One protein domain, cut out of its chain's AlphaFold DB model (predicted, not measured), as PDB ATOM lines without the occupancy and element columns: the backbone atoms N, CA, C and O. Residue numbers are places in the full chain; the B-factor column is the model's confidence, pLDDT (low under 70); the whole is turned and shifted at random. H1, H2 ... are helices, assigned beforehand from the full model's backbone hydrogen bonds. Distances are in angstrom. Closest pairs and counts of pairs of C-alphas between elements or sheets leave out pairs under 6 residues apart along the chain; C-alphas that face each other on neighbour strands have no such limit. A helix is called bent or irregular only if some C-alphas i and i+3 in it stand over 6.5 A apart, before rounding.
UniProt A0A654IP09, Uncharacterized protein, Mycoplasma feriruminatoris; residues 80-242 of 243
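This is residues 80 to 242 of the 243 residues of an uncharacterized protein of Mycoplasma feriruminatoris (UniProt A0A654IP09). Two long helices, H2 and H5, run side by side in opposite ways and make the spine of a long, flat bundle. At one end of the spine the pair H1 and H6 slants away from it, H1 and H6 side by side; at the other end the shorter H3 and H4 fold back along H5. The printed part has 163 residues with six named helices, H1 to H6 in order along the chain, and no named strand; its class is all helix. It is an up-and-down bundle, in which each helix runs against the one before it. The whole is loose, with a radius of gyration of the C-alphas of 20.5 A, and the C-alphas span 64 by 35 by 18 A.

H2, residues 102 to 141, touches H5, residues 181 to 216, at a shallow tilt of 15 degrees, opposite ways; their closest C-alphas, of Ala 117 and Ser 204, are 5.9 A apart. H2 has a kink of 34 degrees near residue 128. H5 is the hub, touching four other helices. H6, residues 220 to 240, touches residues 109 to 123 of H2, closest at the C-alphas of His 116 and Ile 234, 5.5 A, at a shallow tilt of 34.8 degrees, only just short of steep. H5 and H6 form a hairpin, with the C-alphas of Leu 214 and Val 223 closest at 5.9 A. H1, residues 80 to 98, touches H6 at a shallow tilt of 8 degrees, opposite ways; the closest C-alphas, of Thr 82 and Val 235, are 6.2 A apart. H1 and H5 are apart. H4, residues 162 to 175, forms a hairpin with H5, closest at the C-alphas of Ile 175 and Ile 184, 6.1 A. H3, residues 145 to 159, only just touches H5, with 3 pairs of C-alphas within 8 A, closest at Ile 145 and Lys 181, 6.2 A. Every O i to N i+4 pair is within hydrogen-bond range in H1, H5 and H6; in H2 34 of 36 are, in H3 10 of 11 and in H4 8 of 10.

H2 is 56.3 A from first to last C-alpha, from C-alpha 102 at (16.872, 66.573, -25.716) to C-alpha 141 at (8.231, 11.350, -32.812). H5 is 52.2 A long, H6 30.4 A, H1 27.2 A, H3 21.0 A and H4 18.7 A. H4 is irregular: C-alphas 167 and 170 are 7.7 A apart. H1 begins with C-alpha 80 at (-5.092, 54.296, -41.802).

The C-alphas farthest apart, of Lys 99 and Ser 144, are 64.3 A from each other. The five links between the helices are tight, and the printed part has no cut. The mean pLDDT of the printed part is 92.3, with residues 241 to 242 under 70.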
ATOM      1  N   GLU A  80      -4.853  52.899 -42.157       75.81
ATOM      2  CA  GLU A  80      -5.092  54.296 -41.802       75.81
ATOM      3  C   GLU A  80      -4.530  54.634 -40.412       75.81
ATOM      4  O   GLU A  80      -3.819  55.629 -40.259       75.81
ATOM      5  N   LYS A  81      -4.749  53.763 -39.415       82.81
ATOM      6  CA  LYS A  81      -4.175  53.891 -38.063       82.81
ATOM      7  C   LYS A  81      -2.642  53.911 -38.085       82.81
ATOM      8  O   LYS A  81      -2.038  54.790 -37.471       82.81
ATOM      9  N   THR A  82      -2.008  53.008 -38.833       82.56
ATOM     10  CA  THR A  82      -0.543  52.970 -38.988       82.56
ATOM     11  C   THR A  82      -0.003  54.235 -39.667       82.56
ATOM     12  O   THR A  82       1.050  54.747 -39.285       82.56
ATOM     13  N   SER A  83      -0.725  54.774 -40.652       83.75
ATOM     14  CA  SER A  83      -0.309  55.990 -41.364       83.75
ATOM     15  C   SER A  83      -0.426  57.241 -40.486       83.75
ATOM     16  O   SER A  83       0.485  58.069 -40.489       83.75
ATOM     17  N   ARG A  84      -1.495  57.346 -39.681       89.25
ATOM     18  CA  ARG A  84      -1.663  58.411 -38.676       89.25
ATOM     19  C   ARG A  84      -0.597  58.340 -37.584       89.25
ATOM     20  O   ARG A  84       0.009  59.352 -37.260       89.25
ATOM     21  N   PHE A  85      -0.300  57.141 -37.081       90.94
ATOM     22  CA  PHE A  85       0.796  56.936 -36.132       90.94
ATOM     23  C   PHE A  85       2.124  57.483 -36.679       90.94
ATOM     24  O   PHE A  85       2.817  58.234 -35.994       90.94
ATOM     25  N   ALA A  86       2.474  57.142 -37.923       92.44
ATOM     26  CA  ALA A  86       3.734  57.572 -38.517       92.44
ATOM     27  C   ALA A  86       3.828  59.099 -38.655       92.44
ATOM     28  O   ALA A  86       4.862  59.674 -38.311       92.44
ATOM     29  N   SER A  87       2.769  59.760 -39.132       93.25
ATOM     30  CA  SER A  87       2.762  61.219 -39.286       93.25
ATOM     31  C   SER A  87       2.798  61.940 -37.938       93.25
ATOM     32  O   SER A  87       3.588  62.868 -37.772       93.25
ATOM     33  N   GLU A  88       2.022  61.483 -36.953       94.06
ATOM     34  CA  GLU A  88       2.003  62.065 -35.608       94.06
ATOM     35  C   GLU A  88       3.373  61.999 -34.935       94.06
ATOM     36  O   GLU A  88       3.851  63.008 -34.412       94.06
ATOM     37  N   ILE A  89       4.038  60.837 -34.958       93.81
ATOM     38  CA  ILE A  89       5.355  60.725 -34.325       93.81
ATOM     39  C   ILE A  89       6.410  61.517 -35.100       93.81
ATOM     40  O   ILE A  89       7.216  62.205 -34.477       93.81
ATOM     41  N   LYS A  90       6.396  61.494 -36.442       96.25
ATOM     42  CA  LYS A  90       7.327  62.300 -37.251       96.25
ATOM     43  C   LYS A  90       7.199  63.796 -36.935       96.25
ATOM     44  O   LYS A  90       8.218  64.478 -36.821       96.25
ATOM     45  N   ASN A  91       5.980  64.290 -36.717       95.94
ATOM     46  CA  ASN A  91       5.744  65.671 -36.295       95.94
ATOM     47  C   ASN A  91       6.282  65.946 -34.885       95.94
ATOM     48  O   ASN A  91       7.019  66.909 -34.708       95.94
ATOM     49  N   LYS A  92       6.028  65.061 -33.909       95.56
ATOM     50  CA  LYS A  92       6.577  65.205 -32.546       95.56
ATOM     51  C   LYS A  92       8.105  65.263 -32.524       95.56
ATOM     52  O   LYS A  92       8.678  66.069 -31.798       95.56
ATOM     53  N   VAL A  93       8.769  64.440 -33.339       95.62
ATOM     54  CA  VAL A  93      10.234  64.469 -33.487       95.62
ATOM     55  C   VAL A  93      10.699  65.808 -34.056       95.62
ATOM     56  O   VAL A  93      11.655  66.380 -33.540       95.62
ATOM     57  N   ASN A  94      10.033  66.320 -35.099       96.00
ATOM     58  CA  ASN A  94      10.362  67.629 -35.669       96.00
ATOM     59  C   ASN A  94      10.231  68.737 -34.622       96.00
ATOM     60  O   ASN A  94      11.167  69.510 -34.449       96.00
ATOM     61  N   ASP A  95       9.116  68.768 -33.890       96.69
ATOM     62  CA  ASP A  95       8.862  69.780 -32.866       96.69
ATOM     63  C   ASP A  95       9.914  69.740 -31.752       96.69
ATOM     64  O   ASP A  95      10.428  70.787 -31.351       96.69
ATOM     65  N   ALA A  96      10.264  68.544 -31.266       95.44
ATOM     66  CA  ALA A  96      11.276  68.372 -30.226       95.44
ATOM     67  C   ALA A  96      12.670  68.814 -30.707       95.44
ATOM     68  O   ALA A  96      13.398  69.485 -29.977       95.44
ATOM     69  N   ILE A  97      13.021  68.523 -31.966       93.38
ATOM     70  CA  ILE A  97      14.279  68.968 -32.581       93.38
ATOM     71  C   ILE A  97      14.320  70.485 -32.754       93.38
ATOM     72  O   ILE A  97      15.322  71.104 -32.398       93.38
ATOM     73  N   THR A  98      13.245  71.101 -33.251       94.75
ATOM     74  CA  THR A  98      13.158  72.562 -33.408       94.75
ATOM     75  C   THR A  98      13.265  73.281 -32.064       94.75
ATOM     76  O   THR A  98      13.886  74.337 -31.982       94.75
ATOM     77  N   LYS A  99      12.714  72.693 -30.997       95.25
ATOM     78  CA  LYS A  99      12.821  73.207 -29.621       95.25
ATOM     79  C   LYS A  99      14.149  72.867 -28.937       95.25
ATOM     80  O   LYS A  99      14.391  73.352 -27.837       95.25
ATOM     81  N   ASN A 100      14.999  72.054 -29.570       91.69
ATOM     82  CA  ASN A 100      16.218  71.493 -28.983       91.69
ATOM     83  C   ASN A 100      15.964  70.773 -27.637       91.69
ATOM     84  O   ASN A 100      16.796  70.808 -26.729       91.69
ATOM     85  N   ASP A 101      14.802  70.128 -27.513       94.81
ATOM     86  CA  ASP A 101      14.361  69.411 -26.316       94.81
ATOM     87  C   ASP A 101      14.940  67.990 -26.311       94.81
ATOM     88  O   ASP A 101      14.369  67.044 -26.857       94.81
ATOM     89  N   LYS A 102      16.135  67.846 -25.731       92.69
ATOM     90  CA  LYS A 102      16.872  66.573 -25.716       92.69
ATOM     91  C   LYS A 102      16.148  65.473 -24.945       92.69
ATOM     92  O   LYS A 102      16.260  64.305 -25.329       92.69
ATOM     93  N   ASP A 103      15.423  65.826 -23.891       93.88
ATOM     94  CA  ASP A 103      14.728  64.854 -23.051       93.88
ATOM     95  C   ASP A 103      13.532  64.271 -23.808       93.88
ATOM     96  O   ASP A 103      13.369  63.049 -23.868       93.88
ATOM     97  N   GLU A 104      12.756  65.121 -24.488       95.31
ATOM     98  CA  GLU A 104      11.647  64.655 -25.321       95.31
ATOM     99  C   GLU A 104      12.146  63.873 -26.549       95.31
ATOM    100  O   GLU A 104      11.581  62.826 -26.871       95.31
ATOM    101  N   ILE A 105      13.252  64.286 -27.191       94.38
ATOM    102  CA  ILE A 105      13.884  63.506 -28.276       94.38
ATOM    103  C   ILE A 105      14.260  62.102 -27.783       94.38
ATOM    104  O   ILE A 105      13.955  61.115 -28.455       94.38
ATOM    105  N   THR A 106      14.897  62.007 -26.614       94.25
ATOM    106  CA  THR A 106      15.330  60.727 -26.027       94.25
ATOM    107  C   THR A 106      14.130  59.836 -25.725       94.25
ATOM    108  O   THR A 106      14.107  58.667 -26.104       94.25
ATOM    109  N   LYS A 107      13.077  60.397 -25.126       95.69
ATOM    110  CA  LYS A 107      11.841  59.673 -24.815       95.69
ATOM    111  C   LYS A 107      11.130  59.154 -26.067       95.69
ATOM    112  O   LYS A 107      10.657  58.014 -26.081       95.69
ATOM    113  N   ILE A 108      11.053  59.965 -27.126       95.31
ATOM    114  CA  ILE A 108      10.487  59.531 -28.408       95.31
ATOM    115  C   ILE A 108      11.350  58.419 -29.014       95.31
ATOM    116  O   ILE A 108      10.807  57.405 -29.458       95.31
ATOM    117  N   ALA A 109      12.677  58.578 -29.006       94.50
ATOM    118  CA  ALA A 109      13.604  57.577 -29.515       94.50
ATOM    119  C   ALA A 109      13.455  56.236 -28.785       94.50
ATOM    120  O   ALA A 109      13.246  55.221 -29.444       94.50
ATOM    121  N   ASP A 110      13.477  56.231 -27.449       92.94
ATOM    122  CA  ASP A 110      13.306  55.022 -26.635       92.94
ATOM    123  C   ASP A 110      11.977  54.316 -26.947       92.94
ATOM    124  O   ASP A 110      11.942  53.095 -27.123       92.94
ATOM    125  N   SER A 111      10.887  55.077 -27.088       94.44
ATOM    126  CA  SER A 111       9.574  54.538 -27.462       94.44
ATOM    127  C   SER A 111       9.589  53.883 -28.849       94.44
ATOM    128  O   SER A 111       9.114  52.756 -29.019       94.44
ATOM    129  N   ILE A 112      10.191  54.545 -29.843       94.56
ATOM    130  CA  ILE A 112      10.291  54.027 -31.212       94.56
ATOM    131  C   ILE A 112      11.212  52.810 -31.298       94.56
ATOM    132  O   ILE A 112      10.845  51.821 -31.934       94.56
ATOM    133  N   ILE A 113      12.364  52.832 -30.628       92.06
ATOM    134  CA  ILE A 113      13.282  51.690 -30.557       92.06
ATOM    135  C   ILE A 113      12.573  50.496 -29.917       92.06
ATOM    136  O   ILE A 113      12.624  49.392 -30.463       92.06
ATOM    137  N   THR A 114      11.869  50.717 -28.805       90.44
ATOM    138  CA  THR A 114      11.127  49.666 -28.097       90.44
ATOM    139  C   THR A 114      10.037  49.075 -28.984       90.44
ATOM    140  O   THR A 114       9.974  47.858 -29.154       90.44
ATOM    141  N   LYS A 115       9.215  49.919 -29.622       91.50
ATOM    142  CA  LYS A 115       8.144  49.460 -30.514       91.50
ATOM    143  C   LYS A 115       8.695  48.699 -31.724       91.50
ATOM    144  O   LYS A 115       8.165  47.645 -32.079       91.50
ATOM    145  N   HIS A 116       9.770  49.192 -32.340       90.81
ATOM    146  CA  HIS A 116      10.439  48.497 -33.441       90.81
ATOM    147  C   HIS A 116      10.972  47.130 -32.996       90.81
ATOM    148  O   HIS A 116      10.728  46.132 -33.672       90.81
ATOM    149  N   ALA A 117      11.654  47.066 -31.848       87.88
ATOM    150  CA  ALA A 117      12.180  45.820 -31.302       87.88
ATOM    151  C   ALA A 117      11.059  44.808 -31.034       87.88
ATOM    152  O   ALA A 117      11.162  43.659 -31.462       87.88
ATOM    153  N   GLN A 118       9.957  45.233 -30.411       87.25
ATOM    154  CA  GLN A 118       8.796  44.380 -30.138       87.25
ATOM    155  C   GLN A 118       8.168  43.821 -31.420       87.25
ATOM    156  O   GLN A 118       7.906  42.619 -31.506       87.25
ATOM    157  N   LEU A 119       7.951  44.669 -32.430       88.19
ATOM    158  CA  LEU A 119       7.346  44.256 -33.698       88.19
ATOM    159  C   LEU A 119       8.267  43.349 -34.513       88.19
ATOM    160  O   LEU A 119       7.819  42.313 -34.996       88.19
ATOM    161  N   SER A 120       9.547  43.706 -34.636       85.00
ATOM    162  CA  SER A 120      10.546  42.888 -35.335       85.00
ATOM    163  C   SER A 120      10.675  41.512 -34.679       85.00
ATOM    164  O   SER A 120      10.625  40.487 -35.360       85.00
ATOM    165  N   THR A 121      10.726  41.476 -33.344       84.00
ATOM    166  CA  THR A 121      10.779  40.236 -32.559       84.00
ATOM    167  C   THR A 121       9.538  39.393 -32.778       84.00
ATOM    168  O   THR A 121       9.656  38.225 -33.126       84.00
ATOM    169  N   SER A 122       8.350  39.981 -32.637       84.06
ATOM    170  CA  SER A 122       7.083  39.266 -32.814       84.06
ATOM    171  C   SER A 122       6.941  38.711 -34.229       84.06
ATOM    172  O   SER A 122       6.509  37.576 -34.401       84.06
ATOM    173  N   PHE A 123       7.352  39.480 -35.241       83.81
ATOM    174  CA  PHE A 123       7.330  39.059 -36.638       83.81
ATOM    175  C   PHE A 123       8.322  37.922 -36.926       83.81
ATOM    176  O   PHE A 123       7.970  36.940 -37.577       83.81
ATOM    177  N   ARG A 124       9.563  38.021 -36.429       82.81
ATOM    178  CA  ARG A 124      10.560  36.947 -36.574       82.81
ATOM    179  C   ARG A 124      10.126  35.694 -35.819       82.81
ATOM    180  O   ARG A 124      10.140  34.607 -36.389       82.81
ATOM    181  N   LEU A 125       9.700  35.842 -34.564       85.38
ATOM    182  CA  LEU A 125       9.274  34.731 -33.718       85.38
ATOM    183  C   LEU A 125       8.035  34.040 -34.265       85.38
ATOM    184  O   LEU A 125       8.007  32.820 -34.242       85.38
ATOM    185  N   SER A 126       7.030  34.756 -34.769       83.38
ATOM    186  CA  SER A 126       5.816  34.110 -35.283       83.38
ATOM    187  C   SER A 126       6.122  33.182 -36.461       83.38
ATOM    188  O   SER A 126       5.658  32.040 -36.478       83.38
ATOM    189  N   LYS A 127       6.972  33.634 -37.391       82.50
ATOM    190  CA  LYS A 127       7.424  32.835 -38.533       82.50
ATOM    191  C   LYS A 127       8.252  31.630 -38.079       82.50
ATOM    192  O   LYS A 127       7.927  30.488 -38.397       82.50
ATOM    193  N   ILE A 128       9.295  31.888 -37.297       89.38
ATOM    194  CA  ILE A 128      10.289  30.883 -36.904       89.38
ATOM    195  C   ILE A 128       9.699  29.858 -35.926       89.38
ATOM    196  O   ILE A 128       9.963  28.665 -36.047       89.38
ATOM    197  N   SER A 129       8.882  30.297 -34.966       86.88
ATOM    198  CA  SER A 129       8.306  29.454 -33.908       86.88
ATOM    199  C   SER A 129       7.451  28.330 -34.474       86.88
ATOM    200  O   SER A 129       7.568  27.191 -34.029       86.88
ATOM    201  N   SER A 130       6.600  28.617 -35.464       87.56
ATOM    202  CA  SER A 130       5.728  27.595 -36.052       87.56
ATOM    203  C   SER A 130       6.544  26.489 -36.727       87.56
ATOM    204  O   SER A 130       6.371  25.304 -36.427       87.56
ATOM    205  N   GLU A 131       7.494  26.878 -37.580       92.75
ATOM    206  CA  GLU A 131       8.377  25.946 -38.285       92.75
ATOM    207  C   GLU A 131       9.243  25.144 -37.307       92.75
ATOM    208  O   GLU A 131       9.315  23.916 -37.402       92.75
ATOM    209  N   PHE A 132       9.835  25.815 -36.315       94.69
ATOM    210  CA  PHE A 132      10.693  25.163 -35.334       94.69
ATOM    211  C   PHE A 132       9.915  24.190 -34.449       94.69
ATOM    212  O   PHE A 132      10.335  23.052 -34.272       94.69
ATOM    213  N   ASN A 133       8.735  24.575 -33.956       92.56
ATOM    214  CA  ASN A 133       7.893  23.689 -33.153       92.56
ATOM    215  C   ASN A 133       7.455  22.443 -33.934       92.56
ATOM    216  O   ASN A 133       7.356  21.358 -33.360       92.56
ATOM    217  N   ASN A 134       7.205  22.574 -35.239       93.25
ATOM    218  CA  ASN A 134       6.902  21.425 -36.089       93.25
ATOM    219  C   ASN A 134       8.118  20.505 -36.245       93.25
ATOM    220  O   ASN A 134       7.975  19.290 -36.101       93.25
ATOM    221  N   LYS A 135       9.319  21.064 -36.442       95.12
ATOM    222  CA  LYS A 135      10.573  20.294 -36.442       95.12
ATOM    223  C   LYS A 135      10.785  19.559 -35.119       95.12
ATOM    224  O   LYS A 135      10.959  18.348 -35.133       95.12
ATOM    225  N   ILE A 136      10.640  20.241 -33.981       95.38
ATOM    226  CA  ILE A 136      10.747  19.648 -32.636       95.38
ATOM    227  C   ILE A 136       9.782  18.463 -32.468       95.38
ATOM    228  O   ILE A 136      10.193  17.387 -32.034       95.38
ATOM    229  N   LYS A 137       8.506  18.623 -32.851       94.69
ATOM    230  CA  LYS A 137       7.520  17.528 -32.810       94.69
ATOM    231  C   LYS A 137       7.964  16.337 -33.661       94.69
ATOM    232  O   LYS A 137       7.883  15.199 -33.204       94.69
ATOM    233  N   ASN A 138       8.455  16.588 -34.872       95.31
ATOM    234  CA  ASN A 138       8.924  15.535 -35.774       95.31
ATOM    235  C   ASN A 138      10.170  14.822 -35.221       95.31
ATOM    236  O   ASN A 138      10.221  13.592 -35.209       95.31
ATOM    237  N   TRP A 139      11.134  15.569 -34.683       96.62
ATOM    238  CA  TRP A 139      12.348  15.033 -34.060       96.62
ATOM    239  C   TRP A 139      12.035  14.093 -32.893       96.62
ATOM    240  O   TRP A 139      12.587  12.993 -32.791       96.62
ATOM    241  N   LEU A 140      11.083  14.477 -32.039       94.38
ATOM    242  CA  LEU A 140      10.658  13.648 -30.912       94.38
ATOM    243  C   LEU A 140       9.928  12.374 -31.362       94.38
ATOM    244  O   LEU A 140      10.144  11.313 -30.771       94.38
ATOM    245  N   ASN A 141       9.125  12.442 -32.425       92.44
ATOM    246  CA  ASN A 141       8.231  11.350 -32.812       92.44
ATOM    247  C   ASN A 141       8.856  10.319 -33.762       92.44
ATOM    248  O   ASN A 141       8.607   9.129 -33.587       92.44
ATOM    249  N   SER A 142       9.630  10.741 -34.766       83.31
ATOM    250  CA  SER A 142       9.913   9.874 -35.924       83.31
ATOM    251  C   SER A 142      11.348   9.889 -36.448       83.31
ATOM    252  O   SER A 142      11.688   9.010 -37.234       83.31
ATOM    253  N   GLN A 143      12.205  10.823 -36.023       85.94
ATOM    254  CA  GLN A 143      13.586  10.886 -36.520       85.94
ATOM    255  C   GLN A 143      14.621  10.234 -35.598       85.94
ATOM    256  O   GLN A 143      14.482  10.212 -34.369       85.94
ATOM    257  N   SER A 144      15.693   9.738 -36.226       92.50
ATOM    258  CA  SER A 144      16.932   9.339 -35.559       92.50
ATOM    259  C   SER A 144      17.798  10.558 -35.233       92.50
ATOM    260  O   SER A 144      17.697  11.605 -35.874       92.50
ATOM    261  N   ILE A 145      18.692  10.410 -34.255       91.44
ATOM    262  CA  ILE A 145      19.631  11.467 -33.846       91.44
ATOM    263  C   ILE A 145      20.483  11.952 -35.030       91.44
ATOM    264  O   ILE A 145      20.637  13.159 -35.211       91.44
ATOM    265  N   ASP A 146      20.950  11.031 -35.875       91.62
ATOM    266  CA  ASP A 146      21.791  11.342 -37.040       91.62
ATOM    267  C   ASP A 146      21.084  12.223 -38.081       91.62
ATOM    268  O   ASP A 146      21.744  12.917 -38.849       91.62
ATOM    269  N   SER A 147      19.745  12.228 -38.095       94.38
ATOM    270  CA  SER A 147      18.945  13.114 -38.955       94.38
ATOM    271  C   SER A 147      18.648  14.462 -38.288       94.38
ATOM    272  O   SER A 147      18.655  15.496 -38.953       94.38
ATOM    273  N   ILE A 148      18.445  14.461 -36.966       96.19
ATOM    274  CA  ILE A 148      18.100  15.660 -36.187       96.19
ATOM    275  C   ILE A 148      19.236  16.685 -36.218       96.19
ATOM    276  O   ILE A 148      18.986  17.873 -36.420       96.19
ATOM    277  N   LEU A 149      20.485  16.251 -36.005       95.75
ATOM    278  CA  LEU A 149      21.619  17.173 -35.857       95.75
ATOM    279  C   LEU A 149      21.882  18.000 -37.135       95.75
ATOM    280  O   LEU A 149      21.920  19.231 -37.035       95.75
ATOM    281  N   PRO A 150      21.994  17.399 -38.340       95.62
ATOM    282  CA  PRO A 150      22.156  18.169 -39.573       95.62
ATOM    283  C   PRO A 150      20.950  19.057 -39.889       95.62
ATOM    284  O   PRO A 150      21.135  20.194 -40.321       95.62
ATOM    285  N   GLU A 151      19.723  18.578 -39.649       96.56
ATOM    286  CA  GLU A 151      18.513  19.368 -39.902       96.56
ATOM    287  C   GLU A 151      18.430  20.587 -38.977       96.56
ATOM    288  O   GLU A 151      18.095  21.687 -39.429       96.56
ATOM    289  N   PHE A 152      18.768  20.422 -37.695       97.44
ATOM    290  CA  PHE A 152      18.886  21.542 -36.771       97.44
ATOM    291  C   PHE A 152      19.938  22.534 -37.249       97.44
ATOM    292  O   PHE A 152      19.669  23.730 -37.269       97.44
ATOM    293  N   LEU A 153      21.129  22.060 -37.627       96.19
ATOM    294  CA  LEU A 153      22.211  22.947 -38.042       96.19
ATOM    295  C   LEU A 153      21.822  23.756 -39.283       96.19
ATOM    296  O   LEU A 153      22.120  24.947 -39.347       96.19
ATOM    297  N   LEU A 154      21.126  23.138 -40.239       96.75
ATOM    298  CA  LEU A 154      20.568  23.837 -41.394       96.75
ATOM    299  C   LEU A 154      19.583  24.926 -40.946       96.75
ATOM    300  O   LEU A 154      19.797  26.100 -41.240       96.75
ATOM    301  N   PHE A 155      18.578  24.560 -40.145       95.81
ATOM    302  CA  PHE A 155      17.578  25.505 -39.644       95.81
ATOM    303  C   PHE A 155      18.200  26.649 -38.829       95.81
ATOM    304  O   PHE A 155      17.776  27.801 -38.930       95.81
ATOM    305  N   PHE A 156      19.224  26.350 -38.028       95.81
ATOM    306  CA  PHE A 156      19.946  27.325 -37.221       95.81
ATOM    307  C   PHE A 156      20.674  28.340 -38.105       95.81
ATOM    308  O   PHE A 156      20.534  29.537 -37.882       95.81
ATOM    309  N   ASN A 157      21.371  27.884 -39.147       95.31
ATOM    310  CA  ASN A 157      22.049  28.762 -40.107       95.31
ATOM    311  C   ASN A 157      21.085  29.593 -40.964       95.31
ATOM    312  O   ASN A 157      21.419  30.711 -41.347       95.31
ATOM    313  N   GLU A 158      19.903  29.063 -41.272       95.00
ATOM    314  CA  GLU A 158      18.885  29.778 -42.048       95.00
ATOM    315  C   GLU A 158      18.243  30.930 -41.262       95.00
ATOM    316  O   GLU A 158      17.840  31.933 -41.852       95.00
ATOM    317  N   ASN A 159      18.139  30.799 -39.935       93.50
ATOM    318  CA  ASN A 159      17.325  31.696 -39.107       93.50
ATOM    319  C   ASN A 159      18.122  32.584 -38.142       93.50
ATOM    320  O   ASN A 159      17.569  33.556 -37.616       93.50
ATOM    321  N   ILE A 160      19.400  32.276 -37.920       93.81
ATOM    322  CA  ILE A 160      20.305  33.003 -37.028       93.81
ATOM    323  C   ILE A 160      21.499  33.502 -37.831       93.81
ATOM    324  O   ILE A 160      22.080  32.756 -38.618       93.81
ATOM    325  N   SER A 161      21.916  34.757 -37.627       93.81
ATOM    326  CA  SER A 161      23.068  35.261 -38.377       93.81
ATOM    327  C   SER A 161      24.358  34.513 -38.029       93.81
ATOM    328  O   SER A 161      24.615  34.120 -36.885       93.81
ATOM    329  N   GLY A 162      25.229  34.372 -39.033       95.12
ATOM    330  CA  GLY A 162      26.460  33.583 -38.929       95.12
ATOM    331  C   GLY A 162      27.384  33.995 -37.778       95.12
ATOM    332  O   GLY A 162      28.092  33.149 -37.230       95.12
ATOM    333  N   LYS A 163      27.340  35.265 -37.342       95.75
ATOM    334  CA  LYS A 163      28.062  35.741 -36.152       95.75
ATOM    335  C   LYS A 163      27.634  34.977 -34.893       95.75
ATOM    336  O   LYS A 163      28.493  34.512 -34.145       95.75
ATOM    337  N   TYR A 164      26.329  34.842 -34.649       95.81
ATOM    338  CA  TYR A 164      25.813  34.175 -33.449       95.81
ATOM    339  C   TYR A 164      25.851  32.656 -33.563       95.81
ATOM    340  O   TYR A 164      26.086  31.989 -32.553       95.81
ATOM    341  N   VAL A 165      25.719  32.111 -34.777       95.81
ATOM    342  CA  VAL A 165      25.990  30.687 -35.022       95.81
ATOM    343  C   VAL A 165      27.433  30.355 -34.647       95.81
ATOM    344  O   VAL A 165      27.674  29.462 -33.838       95.81
ATOM    345  N   SER A 166      28.396  31.123 -35.167       95.75
ATOM    346  CA  SER A 166      29.824  30.917 -34.892       95.75
ATOM    347  C   SER A 166      30.139  31.042 -33.404       95.75
ATOM    348  O   SER A 166      30.859  30.212 -32.854       95.75
ATOM    349  N   LYS A 167      29.541  32.029 -32.721       96.69
ATOM    350  CA  LYS A 167      29.674  32.204 -31.265       96.69
ATOM    351  C   LYS A 167      29.219  30.963 -30.485       96.69
ATOM    352  O   LYS A 167      29.800  30.635 -29.454       96.69
ATOM    353  N   ASN A 168      28.188  30.272 -30.968       96.44
ATOM    354  CA  ASN A 168      27.541  29.167 -30.265       96.44
ATOM    355  C   ASN A 168      27.917  27.774 -30.806       96.44
ATOM    356  O   ASN A 168      27.393  26.767 -30.326       96.44
ATOM    357  N   ILE A 169      28.866  27.680 -31.745       95.19
ATOM    358  CA  ILE A 169      29.219  26.414 -32.406       95.19
ATOM    359  C   ILE A 169      29.739  25.346 -31.435       95.19
ATOM    360  O   ILE A 169      29.467  24.162 -31.614       95.19
ATOM    361  N   ASN A 170      30.455  25.746 -30.380       97.00
ATOM    362  CA  ASN A 170      30.967  24.801 -29.386       97.00
ATOM    363  C   ASN A 170      29.833  24.187 -28.558       97.00
ATOM    364  O   ASN A 170      29.838  22.980 -28.349       97.00
ATOM    365  N   LYS A 171      28.808  24.976 -28.199       97.69
ATOM    366  CA  LYS A 171      27.611  24.451 -27.524       97.69
ATOM    367  C   LYS A 171      26.909  23.412 -28.395       97.69
ATOM    368  O   LYS A 171      26.541  22.355 -27.901       97.69
ATOM    369  N   TYR A 172      26.779  23.679 -29.696       97.06
ATOM    370  CA  TYR A 172      26.240  22.701 -30.641       97.06
ATOM    371  C   TYR A 172      27.087  21.416 -30.684       97.06
ATOM    372  O   TYR A 172      26.542  20.329 -30.523       97.06
ATOM    373  N   LYS A 173      28.419  21.525 -30.811       96.62
ATOM    374  CA  LYS A 173      29.340  20.368 -30.788       96.62
ATOM    375  C   LYS A 173      29.277  19.562 -29.490       96.62
ATOM    376  O   LYS A 173      29.538  18.364 -29.497       96.62
ATOM    377  N   ASP A 174      28.974  20.198 -28.366       97.25
ATOM    378  CA  ASP A 174      28.786  19.480 -27.109       97.25
ATOM    379  C   ASP A 174      27.461  18.712 -27.100       97.25
ATOM    380  O   ASP A 174      27.426  17.568 -26.654       97.25
ATOM    381  N   ILE A 175      26.401  19.275 -27.688       97.38
ATOM    382  CA  ILE A 175      25.119  18.578 -27.867       97.38
ATOM    383  C   ILE A 175      25.274  17.351 -28.774       97.38
ATOM    384  O   ILE A 175      24.661  16.324 -28.501       97.38
ATOM    385  N   THR A 176      26.131  17.396 -29.801       94.94
ATOM    386  CA  THR A 176      26.346  16.233 -30.687       94.94
ATOM    387  C   THR A 176      26.997  15.032 -29.991       94.94
ATOM    388  O   THR A 176      27.034  13.950 -30.565       94.94
ATOM    389  N   LYS A 177      27.546  15.204 -28.781       95.69
ATOM    390  CA  LYS A 177      28.133  14.111 -27.983       95.69
ATOM    391  C   LYS A 177      27.089  13.372 -27.138       95.69
ATOM    392  O   LYS A 177      27.399  12.328 -26.563       95.69
ATOM    393  N   GLU A 178      25.883  13.921 -27.026       95.12
ATOM    394  CA  GLU A 178      24.786  13.313 -26.282       95.12
ATOM    395  C   GLU A 178      24.245  12.069 -26.991       95.12
ATOM    396  O   GLU A 178      24.353  11.920 -28.207       95.12
ATOM    397  N   LYS A 179      23.639  11.168 -26.215       92.62
ATOM    398  CA  LYS A 179      23.072   9.909 -26.733       92.62
ATOM    399  C   LYS A 179      21.562   9.811 -26.573       92.62
ATOM    400  O   LYS A 179      20.923   9.023 -27.263       92.62
ATOM    401  N   ASP A 180      20.988  10.590 -25.660       95.44
ATOM    402  CA  ASP A 180      19.550  10.598 -25.432       95.44
ATOM    403  C   ASP A 180      18.859  11.613 -26.349       95.44
ATOM    404  O   ASP A 180      19.137  12.814 -26.310       95.44
ATOM    405  N   LYS A 181      17.913  11.124 -27.155       94.81
ATOM    406  CA  LYS A 181      17.211  11.932 -28.157       94.81
ATOM    407  C   LYS A 181      16.438  13.094 -27.536       94.81
ATOM    408  O   LYS A 181      16.482  14.205 -28.058       94.81
ATOM    409  N   ASN A 182      15.737  12.855 -26.430       95.25
ATOM    410  CA  ASN A 182      14.923  13.890 -25.789       95.25
ATOM    411  C   ASN A 182      15.808  15.009 -25.230       95.25
ATOM    412  O   ASN A 182      15.496  16.188 -25.389       95.25
ATOM    413  N   THR A 183      16.940  14.636 -24.633       96.62
ATOM    414  CA  THR A 183      17.951  15.564 -24.124       96.62
ATOM    415  C   THR A 183      18.574  16.385 -25.250       96.62
ATOM    416  O   THR A 183      18.694  17.601 -25.108       96.62
ATOM    417  N   ILE A 184      18.915  15.763 -26.385       97.31
ATOM    418  CA  ILE A 184      19.408  16.476 -27.574       97.31
ATOM    419  C   ILE A 184      18.388  17.518 -28.019       97.31
ATOM    420  O   ILE A 184      18.720  18.697 -28.092       97.31
ATOM    421  N   VAL A 185      17.141  17.110 -28.260       97.25
ATOM    422  CA  VAL A 185      16.092  18.014 -28.749       97.25
ATOM    423  C   VAL A 185      15.873  19.190 -27.794       97.25
ATOM    424  O   VAL A 185      15.817  20.333 -28.249       97.25
ATOM    425  N   ALA A 186      15.823  18.943 -26.482       96.88
ATOM    426  CA  ALA A 186      15.683  20.001 -25.484       96.88
ATOM    427  C   ALA A 186      16.867  20.983 -25.508       96.88
ATOM    428  O   ALA A 186      16.668  22.195 -25.547       96.88
ATOM    429  N   LYS A 187      18.106  20.480 -25.563       97.94
ATOM    430  CA  LYS A 187      19.298  21.340 -25.622       97.94
ATOM    431  C   LYS A 187      19.390  22.133 -26.926       97.94
ATOM    432  O   LYS A 187      19.828  23.279 -26.905       97.94
ATOM    433  N   LEU A 188      18.982  21.548 -28.053       97.56
ATOM    434  CA  LEU A 188      18.908  22.242 -29.341       97.56
ATOM    435  C   LEU A 188      17.866  23.365 -29.306       97.56
ATOM    436  O   LEU A 188      18.127  24.470 -29.783       97.56
ATOM    437  N   GLN A 189      16.707  23.103 -28.703       95.94
ATOM    438  CA  GLN A 189      15.670  24.107 -28.489       95.94
ATOM    439  C   GLN A 189      16.173  25.273 -27.634       95.94
ATOM    440  O   GLN A 189      16.010  26.432 -28.019       95.94
ATOM    441  N   ASP A 190      16.827  24.978 -26.513       96.44
ATOM    442  CA  ASP A 190      17.403  26.000 -25.639       96.44
ATOM    443  C   ASP A 190      18.492  26.804 -26.349       96.44
ATOM    444  O   ASP A 190      18.489  28.035 -26.285       96.44
ATOM    445  N   LEU A 191      19.387  26.128 -27.077       97.12
ATOM    446  CA  LEU A 191      20.432  26.775 -27.864       97.12
ATOM    447  C   LEU A 191      19.835  27.766 -28.863       97.12
ATOM    448  O   LEU A 191      20.295  28.906 -28.949       97.12
ATOM    449  N   PHE A 192      18.808  27.341 -29.599       95.44
ATOM    450  CA  PHE A 192      18.128  28.181 -30.574       95.44
ATOM    451  C   PHE A 192      17.503  29.412 -29.914       95.44
ATOM    452  O   PHE A 192      17.794  30.540 -30.311       95.44
ATOM    453  N   ASN A 193      16.702  29.203 -28.867       91.62
ATOM    454  CA  ASN A 193      15.966  30.271 -28.193       91.62
ATOM    455  C   ASN A 193      16.897  31.298 -27.545       91.62
ATOM    456  O   ASN A 193      16.692  32.500 -27.705       91.62
ATOM    457  N   GLN A 194      17.939  30.837 -26.849       93.00
ATOM    458  CA  GLN A 194      18.930  31.724 -26.240       93.00
ATOM    459  C   GLN A 194      19.668  32.538 -27.301       93.00
ATOM    460  O   GLN A 194      19.852  33.740 -27.140       93.00
ATOM    461  N   THR A 195      20.068  31.892 -28.399       94.44
ATOM    462  CA  THR A 195      20.824  32.565 -29.457       94.44
ATOM    463  C   THR A 195      19.970  33.603 -30.182       94.44
ATOM    464  O   THR A 195      20.437  34.713 -30.426       94.44
ATOM    465  N   LEU A 196      18.716  33.266 -30.494       90.62
ATOM    466  CA  LEU A 196      17.779  34.197 -31.117       90.62
ATOM    467  C   LEU A 196      17.485  35.389 -30.199       90.62
ATOM    468  O   LEU A 196      17.476  36.527 -30.663       90.62
ATOM    469  N   GLY A 197      17.278  35.134 -28.903       88.69
ATOM    470  CA  GLY A 197      17.071  36.183 -27.907       88.69
ATOM    471  C   GLY A 197      18.257  37.147 -27.827       88.69
ATOM    472  O   GLY A 197      18.066  38.357 -27.919       88.69
ATOM    473  N   GLU A 198      19.478  36.612 -27.749       90.81
ATOM    474  CA  GLU A 198      20.704  37.419 -27.715       90.81
ATOM    475  C   GLU A 198      20.856  38.286 -28.976       90.81
ATOM    476  O   GLU A 198      21.186  39.471 -28.897       90.81
ATOM    477  N   GLU A 199      20.601  37.712 -30.156       90.31
ATOM    478  CA  GLU A 199      20.694  38.443 -31.421       90.31
ATOM    479  C   GLU A 199      19.742  39.643 -31.462       90.31
ATOM    480  O   GLU A 199      20.144  40.742 -31.855       90.31
ATOM    481  N   ILE A 200      18.499  39.432 -31.031       86.38
ATOM    482  CA  ILE A 200      17.453  40.455 -30.992       86.38
ATOM    483  C   ILE A 200      17.808  41.573 -30.002       86.38
ATOM    484  O   ILE A 200      17.697  42.758 -30.332       86.38
ATOM    485  N   GLU A 201      18.259  41.215 -28.801       86.56
ATOM    486  CA  GLU A 201      18.641  42.178 -27.765       86.56
ATOM    487  C   GLU A 201      19.808  43.065 -28.222       86.56
ATOM    488  O   GLU A 201      19.786  44.292 -28.060       86.56
ATOM    489  N   GLN A 202      20.809  42.461 -28.864       90.00
ATOM    490  CA  GLN A 202      21.963  43.186 -29.377       90.00
ATOM    491  C   GLN A 202      21.590  44.121 -30.536       90.00
ATOM    492  O   GLN A 202      22.163  45.210 -30.652       90.00
ATOM    493  N   GLU A 203      20.649  43.724 -31.399       87.25
ATOM    494  CA  GLU A 203      20.140  44.581 -32.471       87.25
ATOM    495  C   GLU A 203      19.429  45.816 -31.895       87.25
ATOM    496  O   GLU A 203      19.731  46.943 -32.294       87.25
ATOM    497  N   SER A 204      18.557  45.626 -30.900       85.75
ATOM    498  CA  SER A 204      17.873  46.726 -30.208       85.75
ATOM    499  C   SER A 204      18.864  47.675 -29.521       85.75
ATOM    500  O   SER A 204      18.814  48.893 -29.721       85.75
ATOM    501  N   SER A 205      19.842  47.117 -28.802       89.44
ATOM    502  CA  SER A 205      20.886  47.883 -28.112       89.44
ATOM    503  C   SER A 205      21.751  48.703 -29.070       89.44
ATOM    504  O   SER A 205      22.186  49.802 -28.733       89.44
ATOM    505  N   LYS A 206      21.992  48.202 -30.290       91.56
ATOM    506  CA  LYS A 206      22.751  48.931 -31.314       91.56
ATOM    507  C   LYS A 206      22.038  50.219 -31.726       91.56
ATOM    508  O   LYS A 206      22.691  51.259 -31.783       91.56
ATOM    509  N   TYR A 207      20.727  50.163 -31.973       89.00
ATOM    510  CA  TYR A 207      19.944  51.353 -32.320       89.00
ATOM    511  C   TYR A 207      19.939  52.376 -31.186       89.00
ATOM    512  O   TYR A 207      20.162  53.559 -31.437       89.00
ATOM    513  N   LYS A 208      19.750  51.912 -29.946       91.69
ATOM    514  CA  LYS A 208      19.792  52.774 -28.765       91.69
ATOM    515  C   LYS A 208      21.130  53.491 -28.627       91.69
ATOM    516  O   LYS A 208      21.173  54.715 -28.626       91.69
ATOM    517  N   ASN A 209      22.227  52.737 -28.623       93.25
ATOM    518  CA  ASN A 209      23.567  53.306 -28.485       93.25
ATOM    519  C   ASN A 209      23.912  54.280 -29.622       93.25
ATOM    520  O   ASN A 209      24.584  55.285 -29.387       93.25
ATOM    521  N   GLU A 210      23.476  53.991 -30.851       94.38
ATOM    522  CA  GLU A 210      23.689  54.878 -31.996       94.38
ATOM    523  C   GLU A 210      22.943  56.206 -31.820       94.38
ATOM    524  O   GLU A 210      23.555  57.268 -31.941       94.38
ATOM    525  N   ILE A 211      21.649  56.158 -31.493       93.44
ATOM    526  CA  ILE A 211      20.829  57.359 -31.310       93.44
ATOM    527  C   ILE A 211      21.307  58.167 -30.095       93.44
ATOM    528  O   ILE A 211      21.516  59.373 -30.228       93.44
ATOM    529  N   ASP A 212      21.596  57.517 -28.966       93.31
ATOM    530  CA  ASP A 212      22.128  58.172 -27.764       93.31
ATOM    531  C   ASP A 212      23.437  58.917 -28.060       93.31
ATOM    532  O   ASP A 212      23.641  60.050 -27.614       93.31
ATOM    533  N   ASN A 213      24.335  58.317 -28.851       95.44
ATOM    534  CA  ASN A 213      25.567  58.984 -29.268       95.44
ATOM    535  C   ASN A 213      25.301  60.188 -30.175       95.44
ATOM    536  O   ASN A 213      25.973  61.212 -30.034       95.44
ATOM    537  N   LEU A 214      24.344  60.097 -31.100       95.50
ATOM    538  CA  LEU A 214      23.989  61.214 -31.978       95.50
ATOM    539  C   LEU A 214      23.369  62.382 -31.196       95.50
ATOM    540  O   LEU A 214      23.723  63.533 -31.462       95.50
ATOM    541  N   ILE A 215      22.527  62.091 -30.198       92.62
ATOM    542  CA  ILE A 215      21.949  63.088 -29.283       92.62
ATOM    543  C   ILE A 215      23.059  63.776 -28.476       92.62
ATOM    544  O   ILE A 215      23.121  65.007 -28.431       92.62
ATOM    545  N   LYS A 216      23.997  63.009 -27.899       93.69
ATOM    546  CA  LYS A 216      25.162  63.556 -27.171       93.69
ATOM    547  C   LYS A 216      26.025  64.462 -28.050       93.69
ATOM    548  O   LYS A 216      26.492  65.501 -27.593       93.69
ATOM    549  N   GLN A 217      26.200  64.090 -29.317       94.94
ATOM    550  CA  GLN A 217      26.949  64.862 -30.313       94.94
ATOM    551  C   GLN A 217      26.153  66.033 -30.913       94.94
ATOM    552  O   GLN A 217      26.690  66.729 -31.771       94.94
ATOM    553  N   GLN A 218      24.897  66.247 -30.499       91.50
ATOM    554  CA  GLN A 218      23.999  67.293 -31.012       91.50
ATOM    555  C   GLN A 218      23.790  67.228 -32.535       91.50
ATOM    556  O   GLN A 218      23.559  68.236 -33.201       91.50
ATOM    557  N   LYS A 219      23.869  66.025 -33.116       94.62
ATOM    558  CA  LYS A 219      23.677  65.794 -34.555       94.62
ATOM    559  C   LYS A 219      22.192  65.607 -34.865       94.62
ATOM    560  O   LYS A 219      21.784  64.531 -35.300       94.62
ATOM    561  N   ASN A 220      21.399  66.649 -34.624       90.94
ATOM    562  CA  ASN A 220      19.933  66.588 -34.643       90.94
ATOM    563  C   ASN A 220      19.359  66.067 -35.972       90.94
ATOM    564  O   ASN A 220      18.463  65.225 -35.956       90.94
ATOM    565  N   ASP A 221      19.934  66.457 -37.113       92.75
ATOM    566  CA  ASP A 221      19.496  65.954 -38.424       92.75
ATOM    567  C   ASP A 221      19.689  64.437 -38.564       92.75
ATOM    568  O   ASP A 221      18.819  63.736 -39.078       92.75
ATOM    569  N   LYS A 222      20.794  63.902 -38.031       95.81
ATOM    570  CA  LYS A 222      21.060  62.456 -38.049       95.81
ATOM    571  C   LYS A 222      20.170  61.699 -37.070       95.81
ATOM    572  O   LYS A 222      19.755  60.583 -37.369       95.81
ATOM    573  N   VAL A 223      19.867  62.290 -35.910       94.62
ATOM    574  CA  VAL A 223      18.897  61.721 -34.959       94.62
ATOM    575  C   VAL A 223      17.531  61.594 -35.633       94.62
ATOM    576  O   VAL A 223      16.936  60.516 -35.614       94.62
ATOM    577  N   LYS A 224      17.071  62.663 -36.292       95.25
ATOM    578  CA  LYS A 224      15.816  62.678 -37.050       95.25
ATOM    579  C   LYS A 224      15.770  61.575 -38.097       95.25
ATOM    580  O   LYS A 224      14.819  60.801 -38.117       95.25
ATOM    581  N   GLU A 225      16.799  61.497 -38.938       96.19
ATOM    582  CA  GLU A 225      16.907  60.494 -39.999       96.19
ATOM    583  C   GLU A 225      16.777  59.073 -39.436       96.19
ATOM    584  O   GLU A 225      15.981  58.276 -39.932       96.19
ATOM    585  N   LYS A 226      17.488  58.774 -38.342       95.12
ATOM    586  CA  LYS A 226      17.462  57.454 -37.698       95.12
ATOM    587  C   LYS A 226      16.105  57.110 -37.097       95.12
ATOM    588  O   LYS A 226      15.628  55.991 -37.278       95.12
ATOM    589  N   ILE A 227      15.468  58.055 -36.407       95.38
ATOM    590  CA  ILE A 227      14.127  57.836 -35.851       95.38
ATOM    591  C   ILE A 227      13.110  57.645 -36.986       95.38
ATOM    592  O   ILE A 227      12.247  56.775 -36.892       95.38
ATOM    593  N   PHE A 228      13.220  58.405 -38.078       96.75
ATOM    594  CA  PHE A 228      12.303  58.298 -39.216       96.75
ATOM    595  C   PHE A 228      12.445  56.957 -39.937       96.75
ATOM    596  O   PHE A 228      11.427  56.325 -40.216       96.75
ATOM    597  N   ASP A 229      13.675  56.486 -40.154       95.94
ATOM    598  CA  ASP A 229      13.946  55.152 -40.701       95.94
ATOM    599  C   ASP A 229      13.322  54.045 -39.829       95.94
ATOM    600  O   ASP A 229      12.668  53.134 -40.340       95.94
ATOM    601  N   LEU A 230      13.436  54.147 -38.499       94.69
ATOM    602  CA  LEU A 230      12.786  53.202 -37.583       94.69
ATOM    603  C   LEU A 230      11.253  53.255 -37.663       94.69
ATOM    604  O   LEU A 230      10.609  52.204 -37.653       94.69
ATOM    605  N   ILE A 231      10.658  54.446 -37.783       95.25
ATOM    606  CA  ILE A 231       9.208  54.602 -37.979       95.25
ATOM    607  C   ILE A 231       8.771  53.928 -39.283       95.25
ATOM    608  O   ILE A 231       7.787  53.189 -39.294       95.25
ATOM    609  N   ASP A 232       9.510  54.123 -40.373       94.75
ATOM    610  CA  ASP A 232       9.170  53.534 -41.669       94.75
ATOM    611  C   ASP A 232       9.307  51.999 -41.649       94.75
ATOM    612  O   ASP A 232       8.455  51.283 -42.190       94.75
ATOM    613  N   LYS A 233      10.303  51.467 -40.928       93.56
ATOM    614  CA  LYS A 233      10.423  50.027 -40.643       93.56
ATOM    615  C   LYS A 233       9.241  49.494 -39.827       93.56
ATOM    616  O   LYS A 233       8.698  48.447 -40.182       93.56
ATOM    617  N   ILE A 234       8.800  50.212 -38.790       92.88
ATOM    618  CA  ILE A 234       7.605  49.863 -37.996       92.88
ATOM    619  C   ILE A 234       6.367  49.784 -38.893       92.88
ATOM    620  O   ILE A 234       5.658  48.778 -38.876       92.88
ATOM    621  N   VAL A 235       6.132  50.807 -39.720       92.31
ATOM    622  CA  VAL A 235       4.990  50.857 -40.646       92.31
ATOM    623  C   VAL A 235       4.991  49.653 -41.586       92.31
ATOM    624  O   VAL A 235       3.947  49.040 -41.823       92.31
ATOM    625  N   LYS A 236       6.162  49.288 -42.118       91.44
ATOM    626  CA  LYS A 236       6.309  48.114 -42.981       91.44
ATOM    627  C   LYS A 236       5.945  46.826 -42.237       91.44
ATOM    628  O   LYS A 236       5.167  46.040 -42.774       91.44
ATOM    629  N   LEU A 237       6.451  46.640 -41.015       89.00
ATOM    630  CA  LEU A 237       6.186  45.458 -40.185       89.00
ATOM    631  C   LEU A 237       4.703  45.313 -39.807       89.00
ATOM    632  O   LEU A 237       4.155  44.211 -39.868       89.00
ATOM    633  N   GLU A 238       4.024  46.409 -39.457       86.88
ATOM    634  CA  GLU A 238       2.590  46.389 -39.122       86.88
ATOM    635  C   GLU A 238       1.725  46.006 -40.337       86.88
ATOM    636  O   GLU A 238       0.770  45.229 -40.215       86.88
ATOM    637  N   LYS A 239       2.091  46.488 -41.533       85.12
ATOM    638  CA  LYS A 239       1.413  46.138 -42.790       85.12
ATOM    639  C   LYS A 239       1.637  44.678 -43.187       85.12
ATOM    640  O   LYS A 239       0.701  44.025 -43.646       85.12
ATOM    641  N   THR A 240       2.849  44.146 -43.010       80.12
ATOM    642  CA  THR A 240       3.156  42.744 -43.343       80.12
ATOM    643  C   THR A 240       2.558  41.752 -42.355       80.12
ATOM    644  O   THR A 240       2.162  40.675 -42.775       80.12
ATOM    645  N   SER A 241       2.420  42.123 -41.079       64.75
ATOM    646  CA  SER A 241       1.803  41.282 -40.035       64.75
ATOM    647  C   SER A 241       0.268  41.215 -40.122       64.75
ATOM    648  O   SER A 241      -0.387  40.726 -39.208       64.75
ATOM    649  N   SER A 242      -0.321  41.780 -41.179       51.81
ATOM    650  CA  SER A 242      -1.772  41.848 -41.419       51.81
ATOM    651  C   SER A 242      -2.215  41.028 -42.640       51.81
ATOM    652  O   SER A 242      -3.341  41.197 -43.111       51.81
TER     653      SER A 242